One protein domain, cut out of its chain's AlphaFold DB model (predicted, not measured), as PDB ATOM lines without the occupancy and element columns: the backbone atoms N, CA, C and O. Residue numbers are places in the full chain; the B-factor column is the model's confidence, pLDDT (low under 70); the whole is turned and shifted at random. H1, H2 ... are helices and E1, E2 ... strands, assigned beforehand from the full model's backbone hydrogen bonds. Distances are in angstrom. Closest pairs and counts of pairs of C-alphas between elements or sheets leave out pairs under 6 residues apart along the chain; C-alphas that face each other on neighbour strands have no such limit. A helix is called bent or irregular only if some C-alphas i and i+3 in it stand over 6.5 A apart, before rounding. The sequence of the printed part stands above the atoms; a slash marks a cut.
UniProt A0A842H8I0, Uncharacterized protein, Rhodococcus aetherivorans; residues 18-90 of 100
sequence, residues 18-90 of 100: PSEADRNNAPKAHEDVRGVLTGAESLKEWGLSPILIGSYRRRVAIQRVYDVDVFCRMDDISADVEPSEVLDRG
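This is residues 18 to 90 of the 100 residues of an uncharacterized protein of Rhodococcus aetherivorans (UniProt A0A842H8I0). A long helix, H1, runs beside a narrow two-stranded ribbon, E1 and E2, with short helices H2 and H4 near one end of this loose rod and H3 with a long loop near the other. Residues 79 to 85, of which 83 to 85 belong to H4, stick out. The printed part has 73 residues, in the order H1 H2 E1 H3 E2 H4; the sheet, E1 - E2, is antiparallel and the class is mixed. The radius of gyration of the C-alphas is 14.1 A, and the spans are 43 by 20 by 18 A.

H1, residues 20 to 39, begins with C-alpha 20 at (76.536, -126.762, 68.066) and is 29.4 A long; it is neither bent nor irregular, but only just: C-alphas 24 and 27 are 6.2 A apart. H2 is residues 41 to 44, E1 48 to 52 over 13.1 A, H3 54 to 57 and E2 70 to 74 over 12.5 A. H4, residues 83 to 90, is 10.5 A long and ends with C-alpha 90 at (76.231, -144.076, 42.799).

E1 and E2 are antiparallel at 154 degrees, with N 49 and O 73 within hydrogen-bond range at 2.8 A. The closest C-alphas of H1 and E1, Arg 34 and Pro 50, are 6.8 A apart. H1 and H4 are close but not clearly touching, about perpendicular at 77 degrees; their closest C-alphas, Leu 37 and Gly 90, are 7.0 A apart. H2 and H4 only just touch, with 3 pairs of C-alphas within 8 A, the closest being Ser 42 and Arg 89 at 6.6 A. H3 and H4 are apart. Every O i to N i+4 pair is within hydrogen-bond range in H4 and 14 of 16 in H1; H2 and H3 are too short for such a pair.

The C-alphas of Glu 20 and Asp 80, the two farthest apart, are 44.5 A apart. The printed part has no cut, and the link from H3 to E2 is long, with 12 residues. The mean pLDDT of the printed part is 80.7, with residues 25 to 26 and 64 to 66 under 70.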
ATOM      1  N   PRO A  18      69.339-126.889  65.448       81.75
ATOM      2  CA  PRO A  18      70.536-127.708  65.564       81.75
ATOM      3  C   PRO A  18      71.409-127.225  66.718       81.75
ATOM      4  O   PRO A  18      71.682-126.017  66.828       81.75
ATOM      5  N   SER A  19      71.872-128.172  67.534       82.69
ATOM      6  CA  SER A  19      72.917-127.926  68.523       82.69
ATOM      7  C   SER A  19      74.236-127.553  67.836       82.69
ATOM      8  O   SER A  19      74.406-127.720  66.628       82.69
ATOM      9  N   GLU A  20      75.198-127.039  68.598       81.06
ATOM     10  CA  GLU A  20      76.536-126.762  68.066       81.06
ATOM     11  C   GLU A  20      77.227-128.041  67.565       81.06
ATOM     12  O   GLU A  20      77.834-128.040  66.496       81.06
ATOM     13  N   ALA A  21      77.035-129.162  68.268       77.56
ATOM     14  CA  ALA A  21      77.502-130.472  67.827       77.56
ATOM     15  C   ALA A  21      76.857-130.896  66.495       77.56
ATOM     16  O   ALA A  21      77.564-131.341  65.595       77.56
ATOM     17  N   ASP A  22      75.546-130.682  66.328       74.50
ATOM     18  CA  ASP A  22      74.840-130.995  65.075       74.50
ATOM     19  C   ASP A  22      75.395-130.174  63.900       74.50
ATOM     20  O   ASP A  22      75.582-130.687  62.796       74.50
ATOM     21  N   ARG A  23      75.711-128.893  64.138       73.50
ATOM     22  CA  ARG A  23      76.302-128.006  63.122       73.50
ATOM     23  C   ARG A  23      77.719-128.412  62.736       73.50
ATOM     24  O   ARG A  23      78.096-128.184  61.595       73.50
ATOM     25  N   ASN A  24      78.478-129.002  63.657       72.94
ATOM     26  CA  ASN A  24      79.853-129.437  63.412       72.94
ATOM     27  C   ASN A  24      79.931-130.832  62.774       72.94
ATOM     28  O   ASN A  24      80.895-131.124  62.070       72.94
ATOM     29  N   ASN A  25      78.923-131.684  62.974       68.81
ATOM     30  CA  ASN A  25      78.895-133.028  62.390       68.81
ATOM     31  C   ASN A  25      78.472-133.022  60.907       68.81
ATOM     32  O   ASN A  25      78.927-133.849  60.120       68.81
ATOM     33  N   ALA A  26      77.641-132.060  60.500       65.88
ATOM     34  CA  ALA A  26      77.142-131.951  59.128       65.88
ATOM     35  C   ALA A  26      78.212-131.635  58.051       65.88
ATOM     36  O   ALA A  26      78.162-132.258  56.988       65.88
ATOM     37  N   PRO A  27      79.208-130.747  58.280       71.50
ATOM     38  CA  PRO A  27      80.342-130.576  57.372       71.50
ATOM     39  C   PRO A  27      81.090-131.883  57.122       71.50
ATOM     40  O   PRO A  27      81.395-132.201  55.979       71.50
ATOM     41  N   LYS A  28      81.309-132.669  58.182       74.62
ATOM     42  CA  LYS A  28      82.006-133.949  58.097       74.62
ATOM     43  C   LYS A  28      81.222-134.960  57.260       74.62
ATOM     44  O   LYS A  28      81.773-135.529  56.330       74.62
ATOM     45  N   ALA A  29      79.918-135.098  57.507       71.88
ATOM     46  CA  ALA A  29      79.061-135.964  56.695       71.88
ATOM     47  C   ALA A  29      79.055-135.554  55.208       71.88
ATOM     48  O   ALA A  29      79.056-136.409  54.325       71.88
ATOM     49  N   HIS A  30      79.091-134.249  54.915       74.38
ATOM     50  CA  HIS A  30      79.215-133.761  53.543       74.38
ATOM     51  C   HIS A  30      80.562-134.126  52.907       74.38
ATOM     52  O   HIS A  30      80.587-134.591  51.768       74.38
ATOM     53  N   GLU A  31      81.667-133.902  53.618       79.56
ATOM     54  CA  GLU A  31      83.012-134.255  53.156       79.56
ATOM     55  C   GLU A  31      83.135-135.759  52.904       79.56
ATOM     56  O   GLU A  31      83.654-136.150  51.860       79.56
ATOM     57  N   ASP A  32      82.574-136.581  53.791       79.19
ATOM     58  CA  ASP A  32      82.560-138.037  53.668       79.19
ATOM     59  C   ASP A  32      81.788-138.476  52.409       79.19
ATOM     60  O   ASP A  32      82.327-139.198  51.569       79.19
ATOM     61  N   VAL A  33      80.557-137.983  52.209       78.69
ATOM     62  CA  VAL A  33      79.746-138.300  51.016       78.69
ATOM     63  C   VAL A  33      80.427-137.807  49.739       78.69
ATOM     64  O   VAL A  33      80.509-138.536  48.750       78.69
ATOM     65  N   ARG A  34      80.962-136.582  49.746       81.88
ATOM     66  CA  ARG A  34      81.683-136.025  48.596       81.88
ATOM     67  C   ARG A  34      82.937-136.838  48.281       81.88
ATOM     68  O   ARG A  34      83.218-137.069  47.107       81.88
ATOM     69  N   GLY A  35      83.671-137.278  49.300       81.19
ATOM     70  CA  GLY A  35      84.848-138.130  49.162       81.19
ATOM     71  C   GLY A  35      84.509-139.478  48.530       81.19
ATOM     72  O   GLY A  35      85.158-139.874  47.566       81.19
ATOM     73  N   VAL A  36      83.446-140.138  48.996       83.25
ATOM     74  CA  VAL A  36      82.961-141.404  48.417       83.25
ATOM     75  C   VAL A  36      82.577-141.225  46.945       83.25
ATOM     76  O   VAL A  36      83.052-141.971  46.091       83.25
ATOM     77  N   LEU A  37      81.770-140.208  46.633       82.38
ATOM     78  CA  LEU A  37      81.276-139.968  45.276       82.38
ATOM     79  C   LEU A  37      82.398-139.594  44.295       82.38
ATOM     80  O   LEU A  37      82.447-140.112  43.186       82.38
ATOM     81  N   THR A  38      83.322-138.719  44.698       81.94
ATOM     82  CA  THR A  38      84.459-138.313  43.848       81.94
ATOM     83  C   THR A  38      85.562-139.366  43.770       81.94
ATOM     84  O   THR A  38      86.368-139.332  42.842       81.94
ATOM     85  N   GLY A  39      85.611-140.308  44.713       81.81
ATOM     86  CA  GLY A  39      86.520-141.451  44.686       81.81
ATOM     87  C   GLY A  39      86.057-142.588  43.770       81.81
ATOM     88  O   GLY A  39      86.892-143.380  43.335       81.81
ATOM     89  N   ALA A  40      84.763-142.663  43.448       82.62
ATOM     90  CA  ALA A  40      84.202-143.692  42.581       82.62
ATOM     91  C   ALA A  40      84.589-143.451  41.111       82.62
ATOM     92  O   ALA A  40      84.064-142.555  40.451       82.62
ATOM     93  N   GLU A  41      85.502-144.273  40.588       80.25
ATOM     94  CA  GLU A  41      86.015-144.147  39.215       80.25
ATOM     95  C   GLU A  41      84.894-144.205  38.166       80.25
ATOM     96  O   GLU A  41      84.862-143.393  37.246       80.25
ATOM     97  N   SER A  42      83.899-145.070  38.386       82.69
ATOM     98  CA  SER A  42      82.711-145.217  37.534       82.69
ATOM     99  C   SER A  42      81.861-143.949  37.406       82.69
ATOM    100  O   SER A  42      81.128-143.814  36.430       82.69
ATOM    101  N   LEU A  43      81.926-143.038  38.384       83.62
ATOM    102  CA  LEU A  43      81.221-141.755  38.351       83.62
ATOM    103  C   LEU A  43      82.096-140.635  37.778       83.62
ATOM    104  O   LEU A  43      81.564-139.679  37.217       83.62
ATOM    105  N   LYS A  44      83.428-140.737  37.887       83.44
ATOM    106  CA  LYS A  44      84.347-139.762  37.271       83.44
ATOM    107  C   LYS A  44      84.236-139.760  35.754       83.44
ATOM    108  O   LYS A  44      84.303-138.690  35.159       83.44
ATOM    109  N   GLU A  45      84.015-140.930  35.156       86.06
ATOM    110  CA  GLU A  45      83.765-141.084  33.717       86.06
ATOM    111  C   GLU A  45      82.559-140.264  33.224       86.06
ATOM    112  O   GLU A  45      82.480-139.950  32.043       86.06
ATOM    113  N   TRP A  46      81.635-139.889  34.117       90.62
ATOM    114  CA  TRP A  46      80.455-139.077  33.805       90.62
ATOM    115  C   TRP A  46      80.621-137.584  34.124       90.62
ATOM    116  O   TRP A  46      79.633-136.845  34.157       90.62
ATOM    117  N   GLY A  47      81.845-137.119  34.389       88.56
ATOM    118  CA  GLY A  47      82.107-135.702  34.653       88.56
ATOM    119  C   GLY A  47      81.458-135.218  35.953       88.56
ATOM    120  O   GLY A  47      80.862-134.142  36.002       88.56
ATOM    121  N   LEU A  48      81.503-136.043  37.006       88.44
ATOM    122  CA  LEU A  48      80.817-135.774  38.268       88.44
ATOM    123  C   LEU A  48      81.317-134.488  38.960       88.44
ATOM    124  O   LEU A  48      82.455-134.403  39.423       88.44
ATOM    125  N   SER A  49      80.404-133.539  39.170       87.00
ATOM    126  CA  SER A  49      80.601-132.315  39.951       87.00
ATOM    127  C   SER A  49      79.530-132.193  41.050       87.00
ATOM    128  O   SER A  49      78.430-131.682  40.799       87.00
ATOM    129  N   PRO A  50      79.821-132.631  42.291       84.50
ATOM    130  CA  PRO A  50      78.872-132.566  43.398       84.50
ATOM    131  C   PRO A  50      78.761-131.151  43.982       84.50
ATOM    132  O   PRO A  50      79.759-130.487  44.268       84.50
ATOM    133  N   ILE A  51      77.527-130.708  44.216       83.88
ATOM    134  CA  ILE A  51      77.171-129.404  44.775       83.88
ATOM    135  C   ILE A  51      76.272-129.626  45.989       83.88
ATOM    136  O   ILE A  51      75.225-130.262  45.900       83.88
ATOM    137  N   LEU A  52      76.648-129.046  47.127       77.62
ATOM    138  CA  LEU A  52      75.804-129.058  48.316       77.62
ATOM    139  C   LEU A  52      74.548-128.209  48.084       77.62
ATOM    140  O   LEU A  52      74.639-127.062  47.628       77.62
ATOM    141  N   ILE A  53      73.381-128.745  48.427       81.75
ATOM    142  CA  ILE A  53      72.099-128.039  48.332       81.75
ATOM    143  C   ILE A  53      71.295-128.229  49.630       81.75
ATOM    144  O   ILE A  53      71.868-128.433  50.699       81.75
ATOM    145  N   GLY A  54      69.975-128.061  49.571       76.69
ATOM    146  CA  GLY A  54      69.117-128.469  50.677       76.69
ATOM    147  C   GLY A  54      69.017-127.507  51.857       76.69
ATOM    148  O   GLY A  54      69.475-126.357  51.836       76.69
ATOM    149  N   SER A  55      68.341-127.999  52.894       74.19
ATOM    150  CA  SER A  55      68.083-127.280  54.148       74.19
ATOM    151  C   SER A  55      69.384-126.882  54.853       74.19
ATOM    152  O   SER A  55      69.479-125.784  55.409       74.19
ATOM    153  N   TYR A  56      70.415-127.722  54.739       74.56
ATOM    154  CA  TYR A  56      71.737-127.474  55.295       74.56
ATOM    155  C   TYR A  56      72.431-126.273  54.637       74.56
ATOM    156  O   TYR A  56      72.798-125.329  55.341       74.56
ATOM    157  N   ARG A  57      72.512-126.212  53.296       76.31
ATOM    158  CA  ARG A  57      73.095-125.048  52.594       76.31
ATOM    159  C   ARG A  57      72.401-123.736  52.956       76.31
ATOM    160  O   ARG A  57      73.050-122.697  53.047       76.31
ATOM    161  N   ARG A  58      71.083-123.775  53.167       79.12
ATOM    162  CA  ARG A  58      70.282-122.597  53.534       79.12
ATOM    163  C   ARG A  58      70.274-122.291  55.035       79.12
ATOM    164  O   ARG A  58      69.657-121.306  55.424       79.12
ATOM    165  N   ARG A  59      70.948-123.094  55.867       71.94
ATOM    166  CA  ARG A  59      70.963-122.973  57.339       71.94
ATOM    167  C   ARG A  59      69.567-123.047  57.976       71.94
ATOM    168  O   ARG A  59      69.302-122.392  58.978       71.94
ATOM    169  N   VAL A  60      68.686-123.855  57.390       73.62
ATOM    170  CA  VAL A  60      67.320-124.113  57.884       73.62
ATOM    171  C   VAL A  60      67.104-125.580  58.259       73.62
ATOM    172  O   VAL A  60      65.969-126.004  58.457       73.62
ATOM    173  N   ALA A  61      68.181-126.366  58.339       74.88
ATOM    174  CA  ALA A  61      68.119-127.701  58.913       74.88
ATOM    175  C   ALA A  61      67.658-127.611  60.376       74.88
ATOM    176  O   ALA A  61      68.062-126.708  61.114       74.88
ATOM    177  N   ILE A  62      66.802-128.545  60.770       77.31
ATOM    178  CA  ILE A  62      66.347-128.704  62.149       77.31
ATOM    179  C   ILE A  62      67.232-129.730  62.871       77.31
ATOM    180  O   ILE A  62      68.172-130.268  62.285       77.31
ATOM    181  N   GLN A  63      66.970-129.931  64.158       72.25
ATOM    182  CA  GLN A  63      67.731-130.754  65.098       72.25
ATOM    183  C   GLN A  63      68.376-132.006  64.471       72.25
ATOM    184  O   GLN A  63      67.744-132.699  63.675       72.25
ATOM    185  N   ARG A  64      69.611-132.324  64.892       67.88
ATOM    186  CA  ARG A  64      70.410-133.494  64.465       67.88
ATOM    187  C   ARG A  64      70.957-133.462  63.034       67.88
ATOM    188  O   ARG A  64      71.871-134.227  62.757       67.88
ATOM    189  N   VAL A  65      70.461-132.565  62.170       68.75
ATOM    190  CA  VAL A  65      70.958-132.341  60.794       68.75
ATOM    191  C   VAL A  65      71.167-133.671  60.058       68.75
ATOM    192  O   VAL A  65      72.254-133.991  59.580       68.75
ATOM    193  N   TYR A  66      70.106-134.475  60.029       67.38
ATOM    194  CA  TYR A  66      70.046-135.656  59.178       67.38
ATOM    195  C   TYR A  66      69.776-135.245  57.725       67.38
ATOM    196  O   TYR A  66      69.260-134.154  57.477       67.38
ATOM    197  N   ASP A  67      70.151-136.121  56.794       71.00
ATOM    198  CA  ASP A  67      69.880-136.004  55.358       71.00
ATOM    199  C   ASP A  67      70.572-134.803  54.687       71.00
ATOM    200  O   ASP A  67      69.988-133.759  54.391       71.00
ATOM    201  N   VAL A  68      71.878-134.958  54.443       73.25
ATOM    202  CA  VAL A  68      72.668-133.983  53.679       73.25
ATOM    203  C   VAL A  68      72.366-134.136  52.190       73.25
ATOM    204  O   VAL A  68      72.801-135.092  51.551       73.25
ATOM    205  N   ASP A  69      71.677-133.147  51.621       80.69
ATOM    206  CA  ASP A  69      71.382-133.121  50.190       80.69
ATOM    207  C   ASP A  69      72.627-132.757  49.358       80.69
ATOM    208  O   ASP A  69      73.167-131.643  49.441       80.69
ATOM    209  N   VAL A  70      73.045-133.678  48.487       81.62
ATOM    210  CA  VAL A  70      74.103-133.459  47.493       81.62
ATOM    211  C   VAL A  70      73.507-133.588  46.097       81.62
ATOM    212  O   VAL A  70      72.936-134.614  45.742       81.62
ATOM    213  N   PHE A  71      73.653-132.539  45.291       85.75
ATOM    214  CA  PHE A  71      73.298-132.564  43.879       85.75
ATOM    215  C   PHE A  71      74.526-132.910  43.043       85.75
ATOM    216  O   PHE A  71      75.499-132.158  43.019       85.75
ATOM    217  N   CYS A  72      74.473-134.034  42.346       86.44
ATOM    218  CA  CYS A  72      75.539-134.497  41.472       86.44
ATOM    219  C   CYS A  72      75.255-134.065  40.039       86.44
ATOM    220  O   CYS A  72      74.409-134.653  39.371       86.44
ATOM    221  N   ARG A  73      75.964-133.041  39.558       88.69
ATOM    222  CA  ARG A  73      75.963-132.721  38.131       88.69
ATOM    223  C   ARG A  73      76.877-133.710  37.411       88.69
ATOM    224  O   ARG A  73      77.976-133.957  37.894       88.69
ATOM    225  N   MET A  74      76.417-134.271  36.302       89.69
ATOM    226  CA  MET A  74      77.175-135.202  35.466       89.69
ATOM    227  C   MET A  74      77.193-134.612  34.062       89.69
ATOM    228  O   MET A  74      76.155-134.576  33.405       89.69
ATOM    229  N   ASP A  75      78.324-134.037  33.661       88.81
ATOM    230  CA  ASP A  75      78.426-133.300  32.397       88.81
ATOM    231  C   ASP A  75      78.589-134.224  31.178       88.81
ATOM    232  O   ASP A  75      78.201-133.840  30.076       88.81
ATOM    233  N   ASP A  76      79.084-135.448  31.387       91.50
ATOM    234  CA  ASP A  76      79.447-136.383  30.313       91.50
ATOM    235  C   ASP A  76      78.522-137.618  30.239       91.50
ATOM    236  O   ASP A  76      78.775-138.553  29.478       91.50
ATOM    237  N   ILE A  77      77.443-137.653  31.031       91.25
ATOM    238  CA  ILE A  77      76.485-138.770  31.018       91.25
ATOM    239  C   ILE A  77      75.619-138.751  29.745       91.25
ATOM    240  O   ILE A  77      75.103-137.709  29.339       91.25
ATOM    241  N   SER A  78      75.426-139.918  29.120       90.75
ATOM    242  CA  SER A  78      74.501-140.061  27.987       90.75
ATOM    243  C   SER A  78      73.040-139.979  28.444       90.75
ATOM    244  O   SER A  78      72.687-140.465  29.515       90.75
ATOM    245  N   ALA A  79      72.170-139.424  27.595       88.50
ATOM    246  CA  ALA A  79      70.726-139.377  27.834       88.50
ATOM    247  C   ALA A  79      70.056-140.765  27.817       88.50
ATOM    248  O   ALA A  79      68.953-140.907  28.337       88.50
ATOM    249  N   ASP A  80      70.724-141.771  27.246       92.44
ATOM    250  CA  ASP A  80      70.230-143.151  27.170       92.44
ATOM    251  C   ASP A  80      70.515-143.964  28.448       92.44
ATOM    252  O   ASP A  80      70.154-145.137  28.528       92.44
ATOM    253  N   VAL A  81      71.201-143.379  29.439       90.50
ATOM    254  CA  VAL A  81      71.482-144.060  30.709       90.50
ATOM    255  C   VAL A  81      70.210-144.132  31.546       90.50
ATOM    256  O   VAL A  81      69.612-143.115  31.900       90.50
ATOM    257  N   GLU A  82      69.829-145.350  31.919       91.81
ATOM    258  CA  GLU A  82      68.663-145.583  32.763       91.81
ATOM    259  C   GLU A  82      68.906-145.088  34.202       91.81
ATOM    260  O   GLU A  82      69.989-145.299  34.762       91.81
ATOM    261  N   PRO A  83      67.896-144.508  34.877       87.38
ATOM    262  CA  PRO A  83      68.043-144.030  36.254       87.38
ATOM    263  C   PRO A  83      68.534-145.099  37.239       87.38
ATOM    264  O   PRO A  83      69.252-144.781  38.186       87.38
ATOM    265  N   SER A  84      68.176-146.368  37.024       88.00
ATOM    266  CA  SER A  84      68.652-147.480  37.855       88.00
ATOM    267  C   SER A  84      70.162-147.676  37.758       88.00
ATOM    268  O   SER A  84      70.801-147.937  38.770       88.00
ATOM    269  N   GLU A  85      70.747-147.489  36.575       88.62
ATOM    270  CA  GLU A  85      72.191-147.613  36.388       88.62
ATOM    271  C   GLU A  85      72.946-146.506  37.132       88.62
ATOM    272  O   GLU A  85      73.994-146.749  37.732       88.62
ATOM    273  N   VAL A  86      72.379-145.296  37.160       86.38
ATOM    274  CA  VAL A  86      72.925-144.183  37.946       86.38
ATOM    275  C   VAL A  86      72.938-144.521  39.436       86.38
ATOM    276  O   VAL A  86      73.938-144.284  40.116       86.38
ATOM    277  N   LEU A  87      71.848-145.100  39.947       84.06
ATOM    278  CA  LEU A  87      71.741-145.490  41.352       84.06
ATOM    279  C   LEU A  87      72.684-146.645  41.705       84.06
ATOM    280  O   LEU A  87      73.337-146.580  42.743       84.06
ATOM    281  N   ASP A  88      72.811-147.648  40.838       84.62
ATOM    282  CA  ASP A  88      73.679-148.808  41.066       84.62
ATOM    283  C   ASP A  88      75.170-148.434  41.086       84.62
ATOM    284  O   ASP A  88      75.947-149.014  41.841       84.62
ATOM    285  N   ARG A  89      75.588-147.442  40.287       81.44
ATOM    286  CA  ARG A  89      76.967-146.921  40.311       81.44
ATOM    287  C   ARG A  89      77.204-145.921  41.445       81.44
ATOM    288  O   ARG A  89      78.320-145.830  41.953       81.44
ATOM    289  N   GLY A  90      76.178-145.144  41.798       71.69
ATOM    290  CA  GLY A  90      76.231-144.076  42.799       71.69
ATOM    291  C   GLY A  90      76.117-144.557  44.245       71.69
ATOM    292  O   GLY A  90      76.680-143.936  45.147       71.69
TER     293      GLY A  90